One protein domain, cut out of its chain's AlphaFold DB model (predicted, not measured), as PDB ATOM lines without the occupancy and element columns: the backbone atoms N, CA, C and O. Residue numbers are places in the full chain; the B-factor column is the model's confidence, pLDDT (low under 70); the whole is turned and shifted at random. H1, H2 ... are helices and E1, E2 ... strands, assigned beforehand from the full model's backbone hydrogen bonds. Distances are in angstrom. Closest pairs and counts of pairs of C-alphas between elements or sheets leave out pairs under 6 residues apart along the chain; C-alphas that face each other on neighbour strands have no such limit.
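This is residues 50 to 187 of the 235 residues of an uncharacterized protein of Bacteroidetes bacterium GWF2_33_16 (UniProt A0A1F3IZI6). A two-strand hairpin, E1 and E2, stands between the short helix H2 and the longest helix, H3; H3, H4 and H5 form a cluster of three helices beyond it. E3 and long loops lie on the far side of H5 from H4, and H6 lies off to one side, apart from the other named elements. The 138 printed residues hold H1, H2, E1, E2, H3, H4, H5, E3 and H6 in that order, with E1 and E2 antiparallel. The class is mixed, with under half of the residues in named elements; the whole is compact, with a radius of gyration of the C-alphas of 14.7 A and spans of 46 by 32 by 28 A.

E1 is residues 87 to 91, 13.7 A long, and E2 residues 94 to 98, 12.8 A. H3 is residues 101 to 111, 15.0 A, from C-alpha 101 at (304.782, 176.100, 360.785). H2 is residues 76 to 82, H4 120 to 127, H5 131 to 139 and E3 153 to 155. H1, residues 58 to 63, begins at (297.777, 176.324, 356.905); H6, residues 176 to 185, 14.2 A, ends at (317.415, 167.900, 375.297).

In the hairpin E1 and E2, N 96 and O 89 are 2.8 A apart, within hydrogen-bond range. The closest C-alphas of H2 and E1 are Ser 76 and Phe 88, 5.1 A; of E2 and H3, Ile 98 and Tyr 104, 5.6 A. H3 and H4, a helical hairpin, touch at Tyr 106 and Glu 123, closest C-alphas 6.6 A, opposite ways at a shallow tilt of 34.5 degrees, only just short of steep. H4 and H5, also one, touch at Tyr 125 and Met 134, closest C-alphas 5.7 A. In the six helices every O i to N i+4 pair is within hydrogen-bond range.

The C-alphas farthest apart, Phe 74 and Lys 160, are 46.2 A apart. The printed part has no cut. The links H1 to H2, H5 to E3 and E3 to H6 are long. Residues 158 to 171 have pLDDT under 70.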
ATOM      1  N   ILE A  50     308.700 171.254 352.522       88.94
ATOM      2  CA  ILE A  50     307.854 172.449 352.514       88.94
ATOM      3  C   ILE A  50     308.626 173.591 351.879       88.94
ATOM      4  O   ILE A  50     309.800 173.791 352.190       88.94
ATOM      5  N   LEU A  51     307.974 174.355 351.011       89.94
ATOM      6  CA  LEU A  51     308.567 175.563 350.453       89.94
ATOM      7  C   LEU A  51     308.624 176.639 351.530       89.94
ATOM      8  O   LEU A  51     307.669 176.800 352.284       89.94
ATOM      9  N   TYR A  52     309.701 177.419 351.593       91.19
ATOM     10  CA  TYR A  52     309.756 178.509 352.572       91.19
ATOM     11  C   TYR A  52     308.594 179.507 352.392       91.19
ATOM     12  O   TYR A  52     308.118 180.047 353.374       91.19
ATOM     13  N   LEU A  53     308.103 179.717 351.164       92.62
ATOM     14  CA  LEU A  53     306.952 180.584 350.857       92.62
ATOM     15  C   LEU A  53     305.625 180.069 351.437       92.62
ATOM     16  O   LEU A  53     304.648 180.806 351.498       92.62
ATOM     17  N   ASP A  54     305.591 178.797 351.829       94.50
ATOM     18  CA  ASP A  54     304.452 178.131 352.449       94.50
ATOM     19  C   ASP A  54     304.607 178.035 353.981       94.50
ATOM     20  O   ASP A  54     303.862 177.310 354.643       94.50
ATOM     21  N   TRP A  55     305.576 178.738 354.576       95.31
ATOM     22  CA  TRP A  55     305.891 178.619 356.001       95.31
ATOM     23  C   TRP A  55     304.720 179.023 356.906       95.31
ATOM     24  O   TRP A  55     304.409 178.323 357.879       95.31
ATOM     25  N   SER A  56     304.016 180.093 356.534       97.56
ATOM     26  CA  SER A  56     302.796 180.553 357.203       97.56
ATOM     27  C   SER A  56     301.509 179.943 356.618       97.56
ATOM     28  O   SER A  56     300.408 180.345 356.983       97.56
ATOM     29  N   SER A  57     301.605 178.962 355.708       96.50
ATOM     30  CA  SER A  57     300.450 178.370 355.016       96.50
ATOM     31  C   SER A  57     299.782 177.259 355.839       96.50
ATOM     32  O   SER A  57     300.399 176.210 356.076       96.50
ATOM     33  N   PRO A  58     298.484 177.386 356.190       95.56
ATOM     34  CA  PRO A  58     297.777 176.324 356.905       95.56
ATOM     35  C   PRO A  58     297.664 175.024 356.106       95.56
ATOM     36  O   PRO A  58     297.731 173.926 356.658       95.56
ATOM     37  N   ASN A  59     297.539 175.133 354.782       94.56
ATOM     38  CA  ASN A  59     297.445 173.974 353.895       94.56
ATOM     39  C   ASN A  59     298.762 173.195 353.821       94.56
ATOM     40  O   ASN A  59     298.756 171.974 353.647       94.56
ATOM     41  N   ALA A  60     299.899 173.885 353.909       92.94
ATOM     42  CA  ALA A  60     301.194 173.224 353.969       92.94
ATOM     43  C   ALA A  60     301.359 172.489 355.300       92.94
ATOM     44  O   ALA A  60     301.672 171.300 355.300       92.94
ATOM     45  N   TYR A  61     301.043 173.150 356.416       94.81
ATOM     46  CA  TYR A  61     301.068 172.542 357.745       94.81
ATOM     47  C   TYR A  61     300.196 171.281 357.846       94.81
ATOM     48  O   TYR A  61     300.691 170.229 358.239       94.81
ATOM     49  N   GLN A  62     298.939 171.333 357.392       92.44
ATOM     50  CA  GLN A  62     298.009 170.192 357.449       92.44
ATOM     51  C   GLN A  62     298.443 168.979 356.614       92.44
ATOM     52  O   GLN A  62     298.100 167.847 356.949       92.44
ATOM     53  N   ARG A  63     299.169 169.199 355.511       91.56
ATOM     54  CA  ARG A  63     299.683 168.118 354.652       91.56
ATOM     55  C   ARG A  63     301.030 167.567 355.124       91.56
ATOM     56  O   ARG A  63     301.461 166.530 354.619       91.56
ATOM     57  N   SER A  64     301.683 168.254 356.060       91.00
ATOM     58  CA  SER A  64     302.985 167.879 356.608       91.00
ATOM     59  C   SER A  64     302.840 166.846 357.734       91.00
ATOM     60  O   SER A  64     301.767 166.717 358.326       91.00
ATOM     61  N   PRO A  65     303.915 166.123 358.096       90.44
ATOM     62  CA  PRO A  65     303.947 165.355 359.334       90.44
ATOM     63  C   PRO A  65     303.674 166.242 360.550       90.44
ATOM     64  O   PRO A  65     304.189 167.358 360.635       90.44
ATOM     65  N   SER A  66     302.934 165.715 361.523       90.56
ATOM     66  CA  SER A  66     302.720 166.391 362.802       90.56
ATOM     67  C   SER A  66     304.050 166.711 363.503       90.56
ATOM     68  O   SER A  66     305.010 165.938 363.384       90.56
ATOM     69  N   PRO A  67     304.124 167.810 364.275       93.44
ATOM     70  CA  PRO A  67     305.290 168.088 365.101       93.44
ATOM     71  C   PRO A  67     305.510 166.978 366.136       93.44
ATOM     72  O   PRO A  67     304.559 166.410 366.675       93.44
ATOM     73  N   LEU A  68     306.776 166.695 366.437       91.62
ATOM     74  CA  LEU A  68     307.181 165.705 367.440       91.62
ATOM     75  C   LEU A  68     306.999 166.235 368.863       91.62
ATOM     76  O   LEU A  68     306.773 165.469 369.795       91.62
ATOM     77  N   VAL A  69     307.101 167.554 369.022       91.62
ATOM     78  CA  VAL A  69     306.932 168.233 370.305       91.62
ATOM     79  C   VAL A  69     305.620 168.987 370.280       91.62
ATOM     80  O   VAL A  69     305.424 169.872 369.447       91.62
ATOM     81  N   THR A  70     304.749 168.659 371.225       93.25
ATOM     82  CA  THR A  70     303.487 169.361 371.473       93.25
ATOM     83  C   THR A  70     303.491 169.926 372.890       93.25
ATOM     84  O   THR A  70     304.398 169.664 373.685       93.25
ATOM     85  N   GLY A  71     302.495 170.736 373.236       90.56
ATOM     86  CA  GLY A  71     302.389 171.244 374.597       90.56
ATOM     87  C   GLY A  71     300.993 171.684 374.950       90.56
ATOM     88  O   GLY A  71     300.788 172.863 375.191       90.56
ATOM     89  N   TYR A  72     300.053 170.747 374.986       93.19
ATOM     90  CA  TYR A  72     298.696 171.014 375.448       93.19
ATOM     91  C   TYR A  72     298.693 171.522 376.898       93.19
ATOM     92  O   TYR A  72     299.421 171.012 377.750       93.19
ATOM     93  N   GLY A  73     297.888 172.548 377.161       91.81
ATOM     94  CA  GLY A  73     297.619 173.077 378.494       91.81
ATOM     95  C   GLY A  73     296.211 172.725 378.963       91.81
ATOM     96  O   GLY A  73     295.410 172.165 378.217       91.81
ATOM     97  N   PHE A  74     295.891 173.106 380.200       94.38
ATOM     98  CA  PHE A  74     294.600 172.827 380.840       94.38
ATOM     99  C   PHE A  74     293.387 173.271 380.002       94.38
ATOM    100  O   PHE A  74     292.371 172.582 379.970       94.38
ATOM    101  N   TYR A  75     293.495 174.399 379.292       94.31
ATOM    102  CA  TYR A  75     292.411 174.944 378.472       94.31
ATOM    103  C   TYR A  75     292.498 174.580 376.986       94.31
ATOM    104  O   TYR A  75     291.625 175.007 376.231       94.31
ATOM    105  N   SER A  76     293.487 173.795 376.545       92.69
ATOM    106  CA  SER A  76     293.676 173.502 375.117       92.69
ATOM    107  C   SER A  76     292.435 172.877 374.481       92.69
ATOM    108  O   SER A  76     292.000 173.342 373.430       92.69
ATOM    109  N   ASP A  77     291.804 171.895 375.130       90.88
ATOM    110  CA  ASP A  77     290.597 171.240 374.604       90.88
ATOM    111  C   ASP A  77     289.398 172.191 374.551       90.88
ATOM    112  O   ASP A  77     288.625 172.189 373.591       90.88
ATOM    113  N   SER A  78     289.234 173.021 375.582       95.12
ATOM    114  CA  SER A  78     288.150 174.003 375.656       95.12
ATOM    115  C   SER A  78     288.297 175.069 374.575       95.12
ATOM    116  O   SER A  78     287.328 175.374 373.886       95.12
ATOM    117  N   LEU A  79     289.512 175.584 374.374       92.69
ATOM    118  CA  LEU A  79     289.816 176.515 373.289       92.69
ATOM    119  C   LEU A  79     289.594 175.851 371.930       92.69
ATOM    120  O   LEU A  79     288.909 176.417 371.084       92.69
ATOM    121  N   SER A  80     290.058 174.615 371.749       93.38
ATOM    122  CA  SER A  80     289.847 173.870 370.504       93.38
ATOM    123  C   SER A  80     288.355 173.722 370.180       93.38
ATOM    124  O   SER A  80     287.955 173.889 369.033       93.38
ATOM    125  N   LYS A  81     287.491 173.487 371.180       92.75
ATOM    126  CA  LYS A  81     286.028 173.443 370.987       92.75
ATOM    127  C   LYS A  81     285.442 174.792 370.569       92.75
ATOM    128  O   LYS A  81     284.574 174.823 369.704       92.75
ATOM    129  N   VAL A  82     285.897 175.886 371.181       95.06
ATOM    130  CA  VAL A  82     285.418 177.247 370.876       95.06
ATOM    131  C   VAL A  82     285.842 177.684 369.475       95.06
ATOM    132  O   VAL A  82     285.062 178.308 368.760       95.06
ATOM    133  N   TYR A  83     287.052 177.318 369.059       92.12
ATOM    134  CA  TYR A  83     287.634 177.711 367.782       92.12
ATOM    135  C   TYR A  83     287.590 176.573 366.758       92.12
ATOM    136  O   TYR A  83     288.570 176.330 366.075       92.12
ATOM    137  N   ASN A  84     286.467 175.863 366.613       91.12
ATOM    138  CA  ASN A  84     286.233 174.915 365.506       91.12
ATOM    139  C   ASN A  84     287.339 173.857 365.289       91.12
ATOM    140  O   ASN A  84     287.742 173.580 364.158       91.12
ATOM    141  N   GLY A  85     287.839 173.259 366.366       87.69
ATOM    142  CA  GLY A  85     288.837 172.189 366.321       87.69
ATOM    143  C   GLY A  85     290.272 172.655 366.065       87.69
ATOM    144  O   GLY A  85     291.123 171.821 365.770       87.69
ATOM    145  N   LYS A  86     290.560 173.960 366.163       92.19
ATOM    146  CA  LYS A  86     291.931 174.485 366.062       92.19
ATOM    147  C   LYS A  86     292.777 174.013 367.239       92.19
ATOM    148  O   LYS A  86     292.301 173.982 368.368       92.19
ATOM    149  N   THR A  87     294.034 173.680 366.976       94.38
ATOM    150  CA  THR A  87     294.971 173.191 367.993       94.38
ATOM    151  C   THR A  87     295.558 174.353 368.787       94.38
ATOM    152  O   THR A  87     296.000 175.336 368.197       94.38
ATOM    153  N   PHE A  88     295.624 174.218 370.115       96.62
ATOM    154  CA  PHE A  88     296.245 175.213 370.996       96.62
ATOM    155  C   PHE A  88     297.355 174.608 371.847       96.62
ATOM    156  O   PHE A  88     297.117 173.651 372.591       96.62
ATOM    157  N   PHE A  89     298.540 175.216 371.810       97.19
ATOM    158  CA  PHE A  89     299.650 174.876 372.700       97.19
ATOM    159  C   PHE A  89     299.865 175.958 373.757       97.19
ATOM    160  O   PHE A  89     299.694 177.143 373.501       97.19
ATOM    161  N   ALA A  90     300.249 175.538 374.956       96.31
ATOM    162  CA  ALA A  90     300.441 176.388 376.115       96.31
ATOM    163  C   ALA A  90     301.923 176.667 376.397       96.31
ATOM    164  O   ALA A  90     302.804 175.803 376.220       96.31
ATOM    165  N   ASN A  91     302.168 177.873 376.899       95.00
ATOM    166  CA  ASN A  91     303.419 178.306 377.505       95.00
ATOM    167  C   ASN A  91     303.103 179.202 378.714       95.00
ATOM    168  O   ASN A  91     302.741 180.363 378.550       95.00
ATOM    169  N   GLY A  92     303.194 178.656 379.930       91.75
ATOM    170  CA  GLY A  92     302.686 179.340 381.123       91.75
ATOM    171  C   GLY A  92     301.173 179.559 381.031       91.75
ATOM    172  O   GLY A  92     300.433 178.611 380.766       91.75
ATOM    173  N   ASP A  93     300.739 180.806 381.214       93.31
ATOM    174  CA  ASP A  93     299.329 181.210 381.146       93.31
ATOM    175  C   ASP A  93     298.864 181.576 379.723       93.31
ATOM    176  O   ASP A  93     297.687 181.866 379.501       93.31
ATOM    177  N   GLU A  94     299.768 181.549 378.743       95.75
ATOM    178  CA  GLU A  94     299.474 181.896 377.354       95.75
ATOM    179  C   GLU A  94     299.147 180.662 376.509       95.75
ATOM    180  O   GLU A  94     299.749 179.593 376.666       95.75
ATOM    181  N   TYR A  95     298.227 180.840 375.559       96.88
ATOM    182  CA  TYR A  95     297.820 179.822 374.594       96.88
ATOM    183  C   TYR A  95     298.025 180.325 373.171       96.88
ATOM    184  O   TYR A  95     297.604 181.421 372.810       96.88
ATOM    185  N   TYR A  96     298.643 179.477 372.361       97.56
ATOM    186  CA  TYR A  96     299.058 179.751 370.998       97.56
ATOM    187  C   TYR A  96     298.235 178.859 370.078       97.56
ATOM    188  O   TYR A  96     298.307 177.632 370.189       97.56
ATOM    189  N   MET A  97     297.431 179.465 369.207       97.38
ATOM    190  CA  MET A  97     296.733 178.739 368.149       97.38
ATOM    191  C   MET A  97     297.754 178.321 367.093       97.38
ATOM    192  O   MET A  97     298.526 179.157 366.635       97.38
ATOM    193  N   ILE A  98     297.776 177.041 366.732       97.81
ATOM    194  CA  ILE A  98     298.755 176.489 365.795       97.81
ATOM    195  C   ILE A  98     298.046 176.134 364.494       97.81
ATOM    196  O   ILE A  98     297.332 175.129 364.427       97.81
ATOM    197  N   GLU A  99     298.237 176.958 363.468       96.50
ATOM    198  CA  GLU A  99     297.664 176.740 362.138       96.50
ATOM    199  C   GLU A  99     298.732 176.511 361.071       96.50
ATOM    200  O   GLU A  99     298.443 175.875 360.062       96.50
ATOM    201  N   SER A 100     299.952 176.985 361.308       97.75
ATOM    202  CA  SER A 100     301.073 176.956 360.376       97.75
ATOM    203  C   SER A 100     302.387 176.531 361.047       97.75
ATOM    204  O   SER A 100     302.489 176.423 362.275       97.75
ATOM    205  N   TRP A 101     303.436 176.309 360.242       97.06
ATOM    206  CA  TRP A 101     304.782 176.100 360.785       97.06
ATOM    207  C   TRP A 101     305.347 177.372 361.417       97.06
ATOM    208  O   TRP A 101     306.086 177.267 362.398       97.06
ATOM    209  N   ALA A 102     304.952 178.551 360.930       98.19
ATOM    210  CA  ALA A 102     305.247 179.827 361.573       98.19
ATOM    211  C   ALA A 102     304.715 179.875 363.014       98.19
ATOM    212  O   ALA A 102     305.493 180.108 363.939       98.19
ATOM    213  N   ASP A 103     303.436 179.553 363.228       98.44
ATOM    214  CA  ASP A 103     302.822 179.556 364.568       98.44
ATOM    215  C   ASP A 103     303.488 178.534 365.488       98.44
ATOM    216  O   ASP A 103     303.791 178.808 366.653       98.44
ATOM    217  N   TYR A 104     303.744 177.341 364.946       98.31
ATOM    218  CA  TYR A 104     304.395 176.264 365.673       98.31
ATOM    219  C   TYR A 104     305.774 176.679 366.184       98.31
ATOM    220  O   TYR A 104     306.069 176.541 367.373       98.31
ATOM    221  N   TYR A 105     306.626 177.194 365.298       97.56
ATOM    222  CA  TYR A 105     307.977 177.593 365.670       97.56
ATOM    223  C   TYR A 105     308.002 178.896 366.474       97.56
ATOM    224  O   TYR A 105     308.890 179.065 367.310       97.56
ATOM    225  N   TYR A 106     307.000 179.766 366.335       98.38
ATOM    226  CA  TYR A 106     306.819 180.903 367.232       98.38
ATOM    227  C   TYR A 106     306.548 180.438 368.669       98.38
ATOM    228  O   TYR A 106     307.279 180.795 369.592       98.38
ATOM    229  N   TRP A 107     305.580 179.540 368.870       98.25
ATOM    230  CA  TRP A 107     305.351 178.926 370.181       98.25
ATOM    231  C   TRP A 107     306.601 178.199 370.702       98.25
ATOM    232  O   TRP A 107     306.978 178.341 371.868       98.25
ATOM    233  N   TYR A 108     307.274 177.435 369.841       97.38
ATOM    234  CA  TYR A 108     308.430 176.630 370.224       97.38
ATOM    235  C   TYR A 108     309.627 177.493 370.649       97.38
ATOM    236  O   TYR A 108     310.284 177.179 371.644       97.38
ATOM    237  N   THR A 109     309.882 178.608 369.958       97.38
ATOM    238  CA  THR A 109     310.929 179.574 370.338       97.38
ATOM    239  C   THR A 109     310.611 180.272 371.656       97.38
ATOM    240  O   THR A 109     311.521 180.483 372.455       97.38
ATOM    241  N   LYS A 110     309.337 180.556 371.956       96.69
ATOM    242  CA  LYS A 110     308.924 181.100 373.263       96.69
ATOM    243  C   LYS A 110     309.077 180.075 374.390       96.69
ATOM    244  O   LYS A 110     309.604 180.400 375.456       96.69
ATOM    245  N   LYS A 111     308.650 178.830 374.165       95.75
ATOM    246  CA  LYS A 111     308.669 177.768 375.184       95.75
ATOM    247  C   LYS A 111     310.076 177.263 375.491       95.75
ATOM    248  O   LYS A 111     310.432 177.073 376.652       95.75
ATOM    249  N   PHE A 112     310.886 177.072 374.456       95.38
ATOM    250  CA  PHE A 112     312.242 176.533 374.549       95.38
ATOM    251  C   PHE A 112     313.282 177.581 374.158       95.38
ATOM    252  O   PHE A 112     314.246 177.275 373.463       95.38
ATOM    253  N   TRP A 113     313.108 178.823 374.619       95.06
ATOM    254  CA  TRP A 113     313.955 179.973 374.265       95.06
ATOM    255  C   TRP A 113     315.460 179.720 374.437       95.06
ATOM    256  O   TRP A 113     316.268 180.196 373.649       95.06
ATOM    257  N   PHE A 114     315.846 178.900 375.418       93.19
ATOM    258  CA  PHE A 114     317.236 178.519 375.693       93.19
ATOM    259  C   PHE A 114     317.857 177.601 374.621       93.19
ATOM    260  O   PHE A 114     319.057 177.341 374.654       93.19
ATOM    261  N   LYS A 115     317.056 177.101 373.673       93.62
ATOM    262  CA  LYS A 115     317.504 176.365 372.481       93.62
ATOM    263  C   LYS A 115     317.705 177.261 371.267       93.62
ATOM    264  O   LYS A 115     317.934 176.741 370.177       93.62
ATOM    265  N   PHE A 116     317.641 178.576 371.436       94.62
ATOM    266  CA  PHE A 116     317.761 179.523 370.342       94.62
ATOM    267  C   PHE A 116     318.743 180.645 370.676       94.62
ATOM    268  O   PHE A 116     318.774 181.154 371.795       94.62
ATOM    269  N   LYS A 117     319.546 181.054 369.691       94.81
ATOM    270  CA  LYS A 117     320.305 182.309 369.757       94.81
ATOM    271  C   LYS A 117     319.370 183.454 369.389       94.81
ATOM    272  O   LYS A 117     318.852 183.463 368.275       94.81
ATOM    273  N   ASN A 118     319.205 184.426 370.281       95.50
ATOM    274  CA  ASN A 118     318.372 185.613 370.055       95.50
ATOM    275  C   ASN A 118     316.932 185.242 369.628       95.50
ATOM    276  O   ASN A 118     316.537 185.540 368.494       95.50
ATOM    277  N   PRO A 119     316.163 184.517 370.466       95.75
ATOM    278  CA  PRO A 119     314.809 184.047 370.137       95.75
ATOM    279  C   PRO A 119     313.849 185.170 369.705       95.75
ATOM    280  O   PRO A 119     312.969 184.940 368.879       95.75
ATOM    281  N   GLU A 120     314.051 186.397 370.186       96.62
ATOM    282  CA  GLU A 120     313.312 187.602 369.789       96.62
ATOM    283  C   GLU A 120     313.433 187.931 368.291       96.62
ATOM    284  O   GLU A 120     312.560 188.576 367.713       96.62
ATOM    285  N   THR A 121     314.483 187.441 367.626       97.25
ATOM    286  CA  THR A 121     314.657 187.608 366.177       97.25
ATOM    287  C   THR A 121     313.563 186.868 365.402       97.25
ATOM    288  O   THR A 121     313.066 187.379 364.401       97.25
ATOM    289  N   TYR A 122     313.149 185.686 365.875       97.94
ATOM    290  CA  TYR A 122     312.060 184.946 365.239       97.94
ATOM    291  C   TYR A 122     310.730 185.688 365.374       97.94
ATOM    292  O   TYR A 122     309.982 185.794 364.409       97.94
ATOM    293  N   GLU A 123     310.460 186.253 366.552       97.44
ATOM    294  CA  GLU A 123     309.269 187.070 366.805       97.44
ATOM    295  C   GLU A 123     309.207 188.289 365.883       97.44
ATOM    296  O   GLU A 123     308.157 188.571 365.312       97.44
ATOM    297  N   PHE A 124     310.330 188.975 365.670       98.19
ATOM    298  CA  PHE A 124     310.392 190.078 364.714       98.19
ATOM    299  C   PHE A 124     310.002 189.636 363.290       98.19
ATOM    300  O   PHE A 124     309.215 190.314 362.623       98.19
ATOM    301  N   TYR A 125     310.502 188.487 362.820       98.31
ATOM    302  CA  TYR A 125     310.136 187.949 361.502       98.31
ATOM    303  C   TYR A 125     308.680 187.481 361.432       98.31
ATOM    304  O   TYR A 125     308.016 187.710 360.423       98.31
ATOM    305  N   TYR A 126     308.168 186.906 362.516       98.25
ATOM    306  CA  TYR A 126     306.776 186.496 362.641       98.25
ATOM    307  C   TYR A 126     305.824 187.695 362.556       98.25
ATOM    308  O   TYR A 126     304.928 187.724 361.718       98.25
ATOM    309  N   LEU A 127     306.074 188.753 363.334       97.75
ATOM    310  CA  LEU A 127     305.253 189.972 363.328       97.75
ATOM    311  C   LEU A 127     305.326 190.748 362.004       97.75
ATOM    312  O   LEU A 127     304.414 191.510 361.685       97.75
ATOM    313  N   SER A 128     306.399 190.566 361.232       97.88
ATOM    314  CA  SER A 128     306.565 191.172 359.905       97.88
ATOM    315  C   SER A 128     306.102 190.277 358.749       97.88
ATOM    316  O   SER A 128     306.220 190.693 357.598       97.88
ATOM    317  N   ASN A 129     305.539 189.093 359.032       97.06
ATOM    318  CA  ASN A 129     305.119 188.097 358.038       97.06
ATOM    319  C   ASN A 129     306.242 187.730 357.046       97.06
ATOM    320  O   ASN A 129     306.021 187.625 355.839       97.06
ATOM    321  N   ASN A 130     307.473 187.590 357.547       96.88
ATOM    322  CA  ASN A 130     308.642 187.280 356.731       96.88
ATOM    323  C   ASN A 130     308.964 185.779 356.769       96.88
ATOM    324  O   ASN A 130     309.837 185.323 357.511       96.88
ATOM    325  N   ASP A 131     308.257 185.025 355.931       95.75
ATOM    326  CA  ASP A 131     308.376 183.569 355.808       95.75
ATOM    327  C   ASP A 131     309.799 183.101 355.485       95.75
ATOM    328  O   ASP A 131     310.287 182.138 356.078       95.75
ATOM    329  N   TYR A 132     310.506 183.827 354.613       93.94
ATOM    330  CA  TYR A 132     311.896 183.521 354.276       93.94
ATOM    331  C   TYR A 132     312.802 183.578 355.503       93.94
ATOM    332  O   TYR A 132     313.529 182.624 355.783       93.94
ATOM    333  N   GLU A 133     312.763 184.684 356.250       95.56
ATOM    334  CA  GLU A 133     313.640 184.857 357.406       95.56
ATOM    335  C   GLU A 133     313.232 183.967 358.588       95.56
ATOM    336  O   GLU A 133     314.114 183.453 359.277       95.56
ATOM    337  N   MET A 134     311.938 183.680 358.783       96.75
ATOM    338  CA  MET A 134     311.486 182.683 359.764       96.75
ATOM    339  C   MET A 134     312.025 181.286 359.442       96.75
ATOM    340  O   MET A 134     312.660 180.648 360.286       96.75
ATOM    341  N   ALA A 135     311.808 180.817 358.214       94.00
ATOM    342  CA  ALA A 135     312.269 179.510 357.773       94.00
ATOM    343  C   ALA A 135     313.800 179.404 357.865       94.00
ATOM    344  O   ALA A 135     314.330 178.457 358.450       94.00
ATOM    345  N   LYS A 136     314.514 180.423 357.362       92.06
ATOM    346  CA  LYS A 136     315.979 180.535 357.411       92.06
ATOM    347  C   LYS A 136     316.505 180.533 358.842       92.06
ATOM    348  O   LYS A 136     317.524 179.899 359.112       92.06
ATOM    349  N   TYR A 137     315.827 181.209 359.766       93.88
ATOM    350  CA  TYR A 137     316.222 181.240 361.168       93.88
ATOM    351  C   TYR A 137     316.263 179.826 361.768       93.88
ATOM    352  O   TYR A 137     317.263 179.469 362.394       93.88
ATOM    353  N   ILE A 138     315.251 178.992 361.503       92.44
ATOM    354  CA  ILE A 138     315.157 177.617 362.027       92.44
ATOM    355  C   ILE A 138     316.251 176.694 361.479       92.44
ATOM    356  O   ILE A 138     316.843 175.920 362.231       92.44
ATOM    357  N   VAL A 139     316.558 176.783 360.186       88.06
ATOM    358  CA  VAL A 139     317.594 175.951 359.533       88.06
ATOM    359  C   VAL A 139     319.025 176.456 359.775       88.06
ATOM    360  O   VAL A 139     319.991 175.830 359.348       88.06
ATOM    361  N   SER A 140     319.189 177.609 360.429       86.06
ATOM    362  CA  SER A 140     320.495 178.229 360.672       86.06
ATOM    363  C   SER A 140     321.121 177.826 362.014       86.06
ATOM    364  O   SER A 140     320.527 177.140 362.842       86.06
ATOM    365  N   HIS A 141     322.317 178.355 362.284       85.56
ATOM    366  CA  HIS A 141     323.016 178.242 363.573       85.56
ATOM    367  C   HIS A 141     322.311 178.949 364.747       85.56
ATOM    368  O   HIS A 141     322.871 179.005 365.847       85.56
ATOM    369  N   ASN A 142     321.128 179.525 364.517       90.31
ATOM    370  CA  ASN A 142     320.301 180.084 365.574       90.31
ATOM    371  C   ASN A 142     319.588 178.996 366.372       90.31
ATOM    372  O   ASN A 142     319.377 179.201 367.561       90.31
ATOM    373  N   TYR A 143     319.282 177.837 365.779       90.94
ATOM    374  CA  TYR A 143     318.798 176.695 366.545       90.94
ATOM    375  C   TYR A 143     319.967 175.923 367.172       90.94
ATOM    376  O   TYR A 143     320.878 175.472 366.477       90.94
ATOM    377  N   LEU A 144     319.932 175.783 368.498       90.50
ATOM    378  CA  LEU A 144     320.967 175.153 369.323       90.50
ATOM    379  C   LEU A 144     320.624 173.718 369.738       90.50
ATOM    380  O   LEU A 144     321.467 173.045 370.325       90.50
ATOM    381  N   GLY A 145     319.391 173.264 369.502       86.75
ATOM    382  CA  GLY A 145     318.990 171.902 369.846       86.75
ATOM    383  C   GLY A 145     319.676 170.869 368.959       86.75
ATOM    384  O   GLY A 145     320.047 171.155 367.820       86.75
ATOM    385  N   HIS A 146     319.847 169.658 369.483       84.44
ATOM    386  CA  HIS A 146     320.485 168.581 368.721       84.44
ATOM    387  C   HIS A 146     319.522 167.913 367.727       84.44
ATOM    388  O   HIS A 146     319.929 167.424 366.672       84.44
ATOM    389  N   TYR A 147     318.230 167.921 368.054       85.69
ATOM    390  CA  TYR A 147     317.176 167.300 367.266       85.69
ATOM    391  C   TYR A 147     316.110 168.314 366.908       85.69
ATOM    392  O   TYR A 147     315.621 169.016 367.783       85.69
ATOM    393  N   TYR A 148     315.685 168.349 365.650       87.44
ATOM    394  CA  TYR A 148     314.554 169.190 365.285       87.44
ATOM    395  C   TYR A 148     313.235 168.626 365.823       87.44
ATOM    396  O   TYR A 148     313.036 167.408 365.825       87.44
ATOM    397  N   PRO A 149     312.299 169.496 366.243       90.81
ATOM    398  CA  PRO A 149     311.037 169.069 366.839       90.81
ATOM    399  C   PRO A 149     309.967 168.722 365.788       90.81
ATOM    400  O   PRO A 149     308.781 168.623 366.094       90.81
ATOM    401  N   SER A 150     310.373 168.557 364.532       90.25
ATOM    402  CA  SER A 150     309.524 168.282 363.379       90.25
ATOM    403  C   SER A 150     310.279 167.382 362.402       90.25
ATOM    404  O   SER A 150     311.507 167.316 362.431       90.25
ATOM    405  N   LEU A 151     309.546 166.679 361.540       87.88
ATOM    406  CA  LEU A 151     310.117 165.803 360.511       87.88
ATOM    407  C   LEU A 151     310.121 166.456 359.122       87.88
ATOM    408  O   LEU A 151     310.125 165.749 358.117       87.88
ATOM    409  N   ILE A 152     310.083 167.789 359.069       88.12
ATOM    410  CA  ILE A 152     309.990 168.540 357.819       88.12
ATOM    411  C   ILE A 152     311.360 168.972 357.303       88.12
ATOM    412  O   ILE A 152     312.297 169.164 358.063       88.12
ATOM    413  N   THR A 153     311.477 169.170 356.001       87.38
ATOM    414  CA  THR A 153     312.614 169.807 355.335       87.38
ATOM    415  C   THR A 153     312.120 171.072 354.652       87.38
ATOM    416  O   THR A 153     310.985 171.099 354.182       87.38
ATOM    417  N   ILE A 154     312.961 172.103 354.572       87.62
ATOM    418  CA  ILE A 154     312.594 173.374 353.946       87.62
ATOM    419  C   ILE A 154     313.303 173.517 352.600       87.62
ATOM    420  O   ILE A 154     314.521 173.357 352.508       87.62
ATOM    421  N   ASP A 155     312.539 173.834 351.564       87.31
ATOM    422  CA  ASP A 155     313.033 174.130 350.225       87.31
ATOM    423  C   ASP A 155     313.061 175.647 349.974       87.31
ATOM    424  O   ASP A 155     312.043 176.336 350.099       87.31
ATOM    425  N   PHE A 156     314.243 176.159 349.622       86.19
ATOM    426  CA  PHE A 156     314.487 177.551 349.249       86.19
ATOM    427  C   PHE A 156     314.674 177.668 347.733       86.19
ATOM    428  O   PHE A 156     315.748 178.055 347.277       86.19
ATOM    429  N   GLN A 157     313.630 177.320 346.971       71.75
ATOM    430  CA  GLN A 157     313.620 177.160 345.502       71.75
ATOM    431  C   GLN A 157     314.321 178.270 344.694       71.75
ATOM    432  O   GLN A 157     314.832 178.011 343.606       71.75
ATOM    433  N   ASP A 158     314.399 179.488 345.230       65.38
ATOM    434  CA  ASP A 158     315.009 180.652 344.572       65.38
ATOM    435  C   ASP A 158     316.548 180.652 344.643       65.38
ATOM    436  O   ASP A 158     317.228 181.479 344.027       65.38
ATOM    437  N   LEU A 159     317.124 179.716 345.396       60.16
ATOM    438  CA  LEU A 159     318.553 179.488 345.507       60.16
ATOM    439  C   LEU A 159     318.894 178.237 344.707       60.16
ATOM    440  O   LEU A 159     318.412 177.152 345.017       60.16
ATOM    441  N   LYS A 160     319.775 178.393 343.709       46.81
ATOM    442  CA  LYS A 160     320.135 177.408 342.667       46.81
ATOM    443  C   LYS A 160     320.285 175.935 343.100       46.81
ATOM    444  O   LYS A 160     320.239 175.093 342.215       46.81
ATOM    445  N   TYR A 161     320.487 175.624 344.386       48.25
ATOM    446  CA  TYR A 161     320.666 174.261 344.906       48.25
ATOM    447  C   TYR A 161     320.208 174.027 346.368       48.25
ATOM    448  O   TYR A 161     320.598 173.016 346.946       48.25
ATOM    449  N   ALA A 162     319.443 174.911 347.019       54.62
ATOM    450  CA  ALA A 162     319.273 174.826 348.479       54.62
ATOM    451  C   ALA A 162     317.899 174.301 348.932       54.62
ATOM    452  O   ALA A 162     317.096 175.037 349.503       54.62
ATOM    453  N   VAL A 163     317.683 172.987 348.818       55.28
ATOM    454  CA  VAL A 163     316.900 172.315 349.867       55.28
ATOM    455  C   VAL A 163     317.757 172.407 351.119       55.28
ATOM    456  O   VAL A 163     318.802 171.755 351.202       55.28
ATOM    457  N   ASN A 164     317.375 173.261 352.066       59.25
ATOM    458  CA  ASN A 164     318.120 173.374 353.304       59.25
ATOM    459  C   ASN A 164     317.767 172.159 354.155       59.25
ATOM    460  O   ASN A 164     316.754 172.114 354.862       59.25
ATOM    461  N   ARG A 165     318.603 171.128 354.026       58.91
ATOM    462  CA  ARG A 165     318.677 170.093 355.038       58.91
ATOM    463  C   ARG A 165     319.111 170.806 356.305       58.91
ATOM    464  O   ARG A 165     320.213 171.340 356.376       58.91
ATOM    465  N   LEU A 166     318.193 170.834 357.263       62.53
ATOM    466  CA  LEU A 166     318.484 170.983 358.680       62.53
ATOM    467  C   LEU A 166     319.897 170.453 358.973       62.53
ATOM    468  O   LEU A 166     320.225 169.362 358.508       62.53
ATOM    469  N   ARG A 167     320.724 171.291 359.614       64.88
ATOM    470  CA  ARG A 167     322.198 171.229 359.581       64.88
ATOM    471  C   ARG A 167     322.742 169.803 359.724       64.88
ATOM    472  O   ARG A 167     322.204 169.029 360.503       64.88
ATOM    473  N   ASP A 168     323.859 169.488 359.061       58.59
ATOM    474  CA  ASP A 168     324.461 168.140 359.077       58.59
ATOM    475  C   ASP A 168     324.793 167.608 360.492       58.59
ATOM    476  O   ASP A 168     324.915 166.400 360.688       58.59
ATOM    477  N   ASP A 169     324.938 168.493 361.487       60.78
ATOM    478  CA  ASP A 169     325.162 168.159 362.900       60.78
ATOM    479  C   ASP A 169     323.875 168.016 363.737       60.78
ATOM    480  O   ASP A 169     323.941 167.732 364.938       60.78
ATOM    481  N   GLN A 170     322.710 168.200 363.117       63.50
ATOM    482  CA  GLN A 170     321.387 168.103 363.722       63.50
ATOM    483  C   GLN A 170     320.572 167.009 363.034       63.50
ATOM    484  O   GLN A 170     320.608 166.824 361.821       63.50
ATOM    485  N   TYR A 171     319.804 166.263 363.822       66.56
ATOM    486  CA  TYR A 171     319.123 165.071 363.325       66.56
ATOM    487  C   TYR A 171     317.606 165.182 363.441       66.56
ATOM    488  O   TYR A 171     317.051 165.838 364.323       66.56
ATOM    489  N   PHE A 172     316.913 164.448 362.575       75.88
ATOM    490  CA  PHE A 172     315.508 164.133 362.779       75.88
ATOM    491  C   PHE A 172     315.369 162.996 363.795       75.88
ATOM    492  O   PHE A 172     315.982 161.928 363.652       75.88
ATOM    493  N   ALA A 173     314.524 163.202 364.803       71.31
ATOM    494  CA  ALA A 173     314.171 162.171 365.770       71.31
ATOM    495  C   ALA A 173     313.127 161.200 365.179       71.31
ATOM    496  O   ALA A 173     311.954 161.231 365.529       71.31
ATOM    497  N   GLN A 174     313.560 160.347 364.244       73.19
ATOM    498  CA  GLN A 174     312.686 159.391 363.539       73.19
ATOM    499  C   GLN A 174     312.413 158.100 364.328       73.19
ATOM    500  O   GLN A 174     311.439 157.405 364.064       73.19
ATOM    501  N   GLU A 175     313.267 157.772 365.299       78.94
ATOM    502  CA  GLU A 175     313.172 156.554 366.105       78.94
ATOM    503  C   GLU A 175     312.861 156.890 367.565       78.94
ATOM    504  O   GLU A 175     313.357 157.886 368.093       78.94
ATOM    505  N   ASN A 176     312.146 156.000 368.263       78.00
ATOM    506  CA  ASN A 176     311.786 156.162 369.681       78.00
ATOM    507  C   ASN A 176     312.972 156.535 370.580       78.00
ATOM    508  O   ASN A 176     312.820 157.291 371.537       78.00
ATOM    509  N   ARG A 177     314.165 156.008 370.286       82.56
ATOM    510  CA  ARG A 177     315.383 156.365 371.017       82.56
ATOM    511  C   ARG A 177     315.724 157.847 370.850       82.56
ATOM    512  O   ARG A 177     315.950 158.522 371.846       82.56
ATOM    513  N   ARG A 178     315.726 158.348 369.615       80.81
ATOM    514  CA  ARG A 178     316.038 159.748 369.305       80.81
ATOM    515  C   ARG A 178     314.949 160.696 369.799       80.81
ATOM    516  O   ARG A 178     315.268 161.789 370.238       80.81
ATOM    517  N   ILE A 179     313.686 160.263 369.807       82.56
ATOM    518  CA  ILE A 179     312.580 161.033 370.405       82.56
ATOM    519  C   ILE A 179     312.822 161.229 371.905       82.56
ATOM    520  O   ILE A 179     312.741 162.348 372.396       82.56
ATOM    521  N   LYS A 180     313.231 160.178 372.625       83.81
ATOM    522  CA  LYS A 180     313.606 160.302 374.044       83.81
ATOM    523  C   LYS A 180     314.819 161.204 374.261       83.81
ATOM    524  O   LYS A 180     314.932 161.847 375.300       83.81
ATOM    525  N   GLU A 181     315.763 161.219 373.325       85.50
ATOM    526  CA  GLU A 181     316.920 162.117 373.391       85.50
ATOM    527  C   GLU A 181     316.519 163.576 373.121       85.50
ATOM    528  O   GLU A 181     316.982 164.456 373.840       85.50
ATOM    529  N   LEU A 182     315.595 163.829 372.187       87.75
ATOM    530  CA  LEU A 182     314.953 165.134 371.998       87.75
ATOM    531  C   LEU A 182     314.231 165.582 373.277       87.75
ATOM    532  O   LEU A 182     314.485 166.677 373.759       87.75
ATOM    533  N   GLU A 183     313.389 164.739 373.874       87.25
ATOM    534  CA  GLU A 183     312.685 165.066 375.125       87.25
ATOM    535  C   GLU A 183     313.655 165.450 376.250       87.25
ATOM    536  O   GLU A 183     313.418 166.425 376.962       87.25
ATOM    537  N   LYS A 184     314.775 164.726 376.382       87.06
ATOM    538  CA  LYS A 184     315.839 165.057 377.339       87.06
ATOM    539  C   LYS A 184     316.524 166.378 377.014       87.06
ATOM    540  O   LYS A 184     316.791 167.146 377.930       87.06
ATOM    541  N   ASP A 185     316.799 166.646 375.738       85.31
ATOM    542  CA  ASP A 185     317.415 167.900 375.297       85.31
ATOM    543  C   ASP A 185     316.532 169.105 375.655       85.31
ATOM    544  O   ASP A 185     317.038 170.162 376.026       85.31
ATOM    545  N   LEU A 186     315.208 168.942 375.613       89.06
ATOM    546  CA  LEU A 186     314.231 169.985 375.936       89.06
ATOM    547  C   LEU A 186     314.020 170.221 377.432       89.06
ATOM    548  O   LEU A 186     313.353 171.191 377.802       89.06
ATOM    549  N   VAL A 187     314.589 169.386 378.300       85.56
ATOM    550  CA  VAL A 187     314.645 169.695 379.728       85.56
ATOM    551  C   VAL A 187     315.636 170.839 379.898       85.56
ATOM    552  O   VAL A 187     316.820 170.709 379.587       85.56
TER     553      VAL A 187